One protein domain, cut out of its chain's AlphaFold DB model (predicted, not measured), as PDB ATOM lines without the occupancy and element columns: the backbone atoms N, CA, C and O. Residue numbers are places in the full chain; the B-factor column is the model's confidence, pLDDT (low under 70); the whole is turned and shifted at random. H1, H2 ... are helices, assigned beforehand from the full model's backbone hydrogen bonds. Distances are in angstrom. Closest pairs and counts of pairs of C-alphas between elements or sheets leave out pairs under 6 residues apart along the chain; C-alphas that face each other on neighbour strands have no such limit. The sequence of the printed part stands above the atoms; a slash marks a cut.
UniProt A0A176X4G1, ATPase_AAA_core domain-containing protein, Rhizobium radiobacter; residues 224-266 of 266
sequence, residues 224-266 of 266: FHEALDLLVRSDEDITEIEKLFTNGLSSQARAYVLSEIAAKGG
ATOM      1  N   PHE A 224     -18.668   0.716 -21.987       79.25
ATOM      2  CA  PHE A 224     -18.277   1.237 -23.295       79.25
ATOM      3  C   PHE A 224     -17.506   0.217 -24.143       79.25
ATOM      4  O   PHE A 224     -17.610   0.287 -25.363       79.25
ATOM      5  N   HIS A 225     -16.766  -0.729 -23.549       82.56
ATOM      6  CA  HIS A 225     -16.126  -1.795 -24.326       82.56
ATOM      7  C   HIS A 225     -17.173  -2.696 -24.981       82.56
ATOM      8  O   HIS A 225     -17.052  -2.958 -26.169       82.56
ATOM      9  N   GLU A 226     -18.258  -3.055 -24.284       83.56
ATOM     10  CA  GLU A 226     -19.360  -3.816 -24.892       83.56
ATOM     11  C   GLU A 226     -20.005  -3.056 -26.060       83.56
ATOM     12  O   GLU A 226     -20.304  -3.637 -27.104       83.56
ATOM     13  N   ALA A 227     -20.191  -1.740 -25.915       86.25
ATOM     14  CA  ALA A 227     -20.700  -0.903 -26.998       86.25
ATOM     15  C   ALA A 227     -19.746  -0.879 -28.205       86.25
ATOM     16  O   ALA A 227     -20.199  -0.981 -29.345       86.25
ATOM     17  N   LEU A 228     -18.432  -0.784 -27.975       89.00
ATOM     18  CA  LEU A 228     -17.424  -0.846 -29.036       89.00
ATOM     19  C   LEU A 228     -17.357  -2.239 -29.678       89.00
ATOM     20  O   LEU A 228     -17.270  -2.328 -30.900       89.00
ATOM     21  N   ASP A 229     -17.483  -3.312 -28.899       88.00
ATOM     22  CA  ASP A 229     -17.532  -4.686 -29.403       88.00
ATOM     23  C   ASP A 229     -18.731  -4.892 -30.336       88.00
ATOM     24  O   ASP A 229     -18.615  -5.566 -31.359       88.00
ATOM     25  N   LEU A 230     -19.894  -4.305 -30.019       88.12
ATOM     26  CA  LEU A 230     -21.073  -4.345 -30.891       88.12
ATOM     27  C   LEU A 230     -20.822  -3.646 -32.235       88.12
ATOM     28  O   LEU A 230     -21.250  -4.168 -33.264       88.12
ATOM     29  N   LEU A 231     -20.096  -2.524 -32.236       88.94
ATOM     30  CA  LEU A 231     -19.700  -1.814 -33.461       88.94
ATOM     31  C   LEU A 231     -18.644  -2.589 -34.260       88.94
ATOM     32  O   LEU A 231     -18.709  -2.659 -35.478       88.94
ATOM     33  N   VAL A 232     -17.701  -3.254 -33.593       89.19
ATOM     34  CA  VAL A 232     -16.753  -4.158 -34.267       89.19
ATOM     35  C   VAL A 232     -17.481  -5.372 -34.857       89.19
ATOM     36  O   VAL A 232     -17.083  -5.927 -35.884       89.19
ATOM     37  N   ARG A 233     -18.573  -5.821 -34.225       87.25
ATOM     38  CA  ARG A 233     -19.382  -6.954 -34.692       87.25
ATOM     39  C   ARG A 233     -20.209  -6.665 -35.940       87.25
ATOM     40  O   ARG A 233     -20.482  -7.631 -36.644       87.25
ATOM     41  N   SER A 234     -20.559  -5.413 -36.238       83.44
ATOM     42  CA  SER A 234     -21.337  -5.060 -37.437       83.44
ATOM     43  C   SER A 234     -20.549  -5.139 -38.757       83.44
ATOM     44  O   SER A 234     -21.111  -4.823 -39.801       83.44
ATOM     45  N   ASP A 235     -19.289  -5.604 -38.724       68.19
ATOM     46  CA  ASP A 235     -18.369  -5.734 -39.872       68.19
ATOM     47  C   ASP A 235     -18.120  -4.408 -40.616       68.19
ATOM     48  O   ASP A 235     -17.776  -4.374 -41.798       68.19
ATOM     49  N   GLU A 236     -18.257  -3.298 -39.895       75.19
ATOM     50  CA  GLU A 236     -17.839  -1.979 -40.347       75.19
ATOM     51  C   GLU A 236     -16.314  -1.825 -40.207       75.19
ATOM     52  O   GLU A 236     -15.713  -2.249 -39.218       75.19
ATOM     53  N   ASP A 237     -15.667  -1.212 -41.205       85.88
ATOM     54  CA  ASP A 237     -14.251  -0.839 -41.107       85.88
ATOM     55  C   ASP A 237     -14.065   0.285 -40.072       85.88
ATOM     56  O   ASP A 237     -14.983   1.071 -39.822       85.88
ATOM     57  N   ILE A 238     -12.855   0.418 -39.514       88.44
ATOM     58  CA  ILE A 238     -12.513   1.445 -38.516       88.44
ATOM     59  C   ILE A 238     -12.950   2.847 -38.964       88.44
ATOM     60  O   ILE A 238     -13.411   3.641 -38.148       88.44
ATOM     61  N   THR A 239     -12.858   3.133 -40.263       88.88
ATOM     62  CA  THR A 239     -13.251   4.416 -40.853       88.88
ATOM     63  C   THR A 239     -14.756   4.678 -40.743       88.88
ATOM     64  O   THR A 239     -15.165   5.817 -40.527       88.88
ATOM     65  N   GLU A 240     -15.593   3.649 -40.900       89.75
ATOM     66  CA  GLU A 240     -17.048   3.777 -40.763       89.75
ATOM     67  C   GLU A 240     -17.446   3.877 -39.289       89.75
ATOM     68  O   GLU A 240     -18.224   4.763 -38.937       89.75
ATOM     69  N   ILE A 241     -16.805   3.090 -38.417       90.00
ATOM     70  CA  ILE A 241     -17.003   3.186 -36.965       90.00
ATOM     71  C   ILE A 241     -16.644   4.593 -36.468       90.00
ATOM     72  O   ILE A 241     -17.400   5.188 -35.705       90.00
ATOM     73  N   GLU A 242     -15.525   5.176 -36.917       92.38
ATOM     74  CA  GLU A 242     -15.115   6.533 -36.526       92.38
ATOM     75  C   GLU A 242     -16.138   7.607 -36.925       92.38
ATOM     76  O   GLU A 242     -16.333   8.557 -36.165       92.38
ATOM     77  N   LYS A 243     -16.831   7.454 -38.063       91.88
ATOM     78  CA  LYS A 243     -17.865   8.406 -38.517       91.88
ATOM     79  C   LYS A 243     -19.100   8.431 -37.619       91.88
ATOM     80  O   LYS A 243     -19.828   9.424 -37.637       91.88
ATOM     81  N   LEU A 244     -19.339   7.380 -36.835       90.19
ATOM     82  CA  LEU A 244     -20.433   7.343 -35.861       90.19
ATOM     83  C   LEU A 244     -20.193   8.304 -34.683       90.19
ATOM     84  O   LEU A 244     -21.138   8.679 -33.989       90.19
ATOM     85  N   PHE A 245     -18.948   8.738 -34.470       91.94
ATOM     86  CA  PHE A 245     -18.564   9.646 -33.393       91.94
ATOM     87  C   PHE A 245     -18.299  11.046 -33.949       91.94
ATOM     88  O   PHE A 245     -17.470  11.230 -34.835       91.94
ATOM     89  N   THR A 246     -18.941  12.070 -33.375       93.44
ATOM     90  CA  THR A 246     -18.833  13.467 -33.846       93.44
ATOM     91  C   THR A 246     -17.389  13.965 -33.966       93.44
ATOM     92  O   THR A 246     -17.078  14.713 -34.887       93.44
ATOM     93  N   ASN A 247     -16.513  13.541 -33.052       92.06
ATOM     94  CA  ASN A 247     -15.095  13.916 -33.025       92.06
ATOM     95  C   ASN A 247     -14.165  12.727 -33.335       92.06
ATOM     96  O   ASN A 247     -12.979  12.782 -33.014       92.06
ATOM     97  N   GLY A 248     -14.702  11.649 -33.913       90.94
ATOM     98  CA  GLY A 248     -14.012  10.368 -34.024       90.94
ATOM     99  C   GLY A 248     -13.865   9.644 -32.682       90.94
ATOM    100  O   GLY A 248     -14.273  10.133 -31.621       90.94
ATOM    101  N   LEU A 249     -13.284   8.445 -32.733       91.06
ATOM    102  CA  LEU A 249     -12.958   7.673 -31.536       91.06
ATOM    103  C   LEU A 249     -11.850   8.367 -30.730       91.06
ATOM    104  O   LEU A 249     -10.875   8.876 -31.287       91.06
ATOM    105  N   SER A 250     -11.959   8.327 -29.399       90.75
ATOM    106  CA  SER A 250     -10.851   8.731 -28.527       90.75
ATOM    107  C   SER A 250      -9.636   7.828 -28.756       90.75
ATOM    108  O   SER A 250      -9.769   6.696 -29.221       90.75
ATOM    109  N   SER A 251      -8.436   8.284 -28.394       86.81
ATOM    110  CA  SER A 251      -7.209   7.488 -28.561       86.81
ATOM    111  C   SER A 251      -7.294   6.113 -27.889       86.81
ATOM    112  O   SER A 251      -6.853   5.122 -28.468       86.81
ATOM    113  N   GLN A 252      -7.907   6.042 -26.705       86.38
ATOM    114  CA  GLN A 252      -8.125   4.791 -25.976       86.38
ATOM    115  C   GLN A 252      -9.160   3.899 -26.671       86.38
ATOM    116  O   GLN A 252      -8.883   2.726 -26.910       86.38
ATOM    117  N   ALA A 253     -10.312   4.454 -27.062       88.44
ATOM    118  CA  ALA A 253     -11.359   3.695 -27.748       88.44
ATOM    119  C   ALA A 253     -10.879   3.171 -29.110       88.44
ATOM    120  O   ALA A 253     -11.117   2.020 -29.457       88.44
ATOM    121  N   ARG A 254     -10.128   3.985 -29.857       90.62
ATOM    122  CA  ARG A 254      -9.542   3.608 -31.145       90.62
ATOM    123  C   ARG A 254      -8.514   2.489 -31.002       90.62
ATOM    124  O   ARG A 254      -8.529   1.555 -31.794       90.62
ATOM    125  N   ALA A 255      -7.628   2.575 -30.005       88.94
ATOM    126  CA  ALA A 255      -6.653   1.521 -29.732       88.94
ATOM    127  C   ALA A 255      -7.340   0.188 -29.395       88.94
ATOM    128  O   ALA A 255      -6.920  -0.853 -29.895       88.94
ATOM    129  N   TYR A 256      -8.418   0.235 -28.609       88.88
ATOM    130  CA  TYR A 256      -9.233  -0.934 -28.284       88.88
ATOM    131  C   TYR A 256      -9.919  -1.529 -29.526       88.88
ATOM    132  O   TYR A 256      -9.704  -2.696 -29.840       88.88
ATOM    133  N   VAL A 257     -10.651  -0.719 -30.302       90.31
ATOM    134  CA  VAL A 257     -11.344  -1.166 -31.529       90.31
ATOM    135  C   VAL A 257     -10.371  -1.795 -32.531       90.31
ATOM    136  O   VAL A 257     -10.663  -2.845 -33.096       90.31
ATOM    137  N   LEU A 258      -9.192  -1.196 -32.734       90.50
ATOM    138  CA  LEU A 258      -8.166  -1.759 -33.618       90.50
ATOM    139  C   LEU A 258      -7.645  -3.117 -33.124       90.50
ATOM    140  O   LEU A 258      -7.391  -3.996 -33.945       90.50
ATOM    141  N   SER A 259      -7.496  -3.290 -31.807       89.81
ATOM    142  CA  SER A 259      -7.114  -4.570 -31.203       89.81
ATOM    143  C   SER A 259      -8.167  -5.651 -31.477       89.81
ATOM    144  O   SER A 259      -7.814  -6.750 -31.901       89.81
ATOM    145  N   GLU A 260      -9.452  -5.329 -31.318       88.44
ATOM    146  CA  GLU A 260     -10.555  -6.276 -31.537       88.44
ATOM    147  C   GLU A 260     -10.767  -6.620 -33.021       88.44
ATOM    148  O   GLU A 260     -10.960  -7.787 -33.367       88.44
ATOM    149  N   ILE A 261     -10.658  -5.642 -33.931       88.81
ATOM    150  CA  ILE A 261     -10.703  -5.896 -35.384       88.81
ATOM    151  C   ILE A 261      -9.550  -6.822 -35.799       88.81
ATOM    152  O   ILE A 261      -9.758  -7.764 -36.566       88.81
ATOM    153  N   ALA A 262      -8.341  -6.593 -35.271       87.19
ATOM    154  CA  ALA A 262      -7.189  -7.451 -35.539       87.19
ATOM    155  C   ALA A 262      -7.382  -8.876 -34.990       87.19
ATOM    156  O   ALA A 262      -6.988  -9.833 -35.653       87.19
ATOM    157  N   ALA A 263      -8.017  -9.028 -33.823       84.75
ATOM    158  CA  ALA A 263      -8.323 -10.330 -33.230       84.75
ATOM    159  C   ALA A 263      -9.399 -11.115 -34.005       84.75
ATOM    160  O   ALA A 263      -9.342 -12.339 -34.048       84.75
ATOM    161  N   LYS A 264     -10.355 -10.430 -34.651       73.31
ATOM    162  CA  LYS A 264     -11.369 -11.033 -35.539       73.31
ATOM    163  C   LYS A 264     -10.799 -11.556 -36.865       73.31
ATOM    164  O   LYS A 264     -11.378 -12.458 -37.466       73.31
ATOM    165  N   GLY A 265      -9.744 -10.914 -37.367       64.38
ATOM    166  CA  GLY A 265      -9.194 -11.145 -38.704       64.38
ATOM    167  C   GLY A 265      -8.140 -12.255 -38.812       64.38
ATOM    168  O   GLY A 265      -7.634 -12.469 -39.917       64.38
ATOM    169  N   GLY A 266      -7.785 -12.923 -37.709       48.56
ATOM    170  CA  GLY A 266      -6.842 -14.052 -37.654       48.56
ATOM    171  C   GLY A 266      -7.526 -15.364 -37.299       48.56
ATOM    172  O   GLY A 266      -7.099 -16.399 -37.858       48.56
TER     173      GLY A 266
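Overview. This is residues 224 to 266 of the 266 residues of the protein "ATPase_AAA_core domain-containing protein" of Rhizobium radiobacter (UniProt A0A176X4G1). Three helices make a small triangular cluster: the first helix, H1, packs at a slant on the long last helix, H3, and the short H2 sits near both at the third corner. H3 is the longest helix, and the link that joins H2 to H3 loops out to one end of the long axis, while the last residues reach its other end. The printed part has 43 residues with three named helices, in the order H1, H2, H3, and no named strand; its class is all helix. It is compact, with a radius of gyration of the C-alphas of 9.4 A, and elongated in outline, its C-alphas spanning 30 by 18 by 16 A.

Arrangement. The printed part begins with H1, residues 224 to 233. A tight link of four residues follows, and then comes H2, residues 238 to 243. H1 and H2 are close but not clearly touching: their closest C-alphas, those of Leu 231 and Ile 241, are 6.7 A apart. They run opposite ways at a steep tilt of 64 degrees. A short link of seven residues leads to H3, residues 251 to 264. H1 and H3 touch, with 8 pairs of C-alphas within 8 A; the closest are those of Val 232 and Ile 261, at 6.4 A. These two helices run the same way at a steep tilt of 42 degrees, 9.9 A from centre to centre. H2 and H3 are close but not clearly touching, and their closest C-alphas, those of Ile 238 and Leu 258, are 7.3 A apart. They run opposite ways at a steep tilt of 43 degrees. In H1, H2 and H3 every pair of O of residue i and N of residue i+4 is within hydrogen-bond range.

Along the chain. H1 begins with C-alpha 224 at (-18.277, 1.237, -23.295) and measures 14.1 A from its first to its last C-alpha, Phe 224 to Arg 233. H2 runs from Ile 238, with its C-alpha at (-12.513, 1.445, -38.516), to Lys 243. H3 runs from Ser 251 to Lys 264, 20.2 A from first to last C-alpha, and ends with C-alpha 264 at (-11.369, -11.033, -35.539).

Size, cuts and confidence. The two C-alphas farthest apart are those of Thr 246 and Gly 266, at 30.3 A. The first and last printed C-alphas, those of Phe 224 and Gly 266, are 23.9 A apart, and Gly 266 is the chain's last residue. The printed part has no cut, and neither link is long. The mean pLDDT of the printed part is 85.9; residue 235 and residues 265 to 266 are under 70.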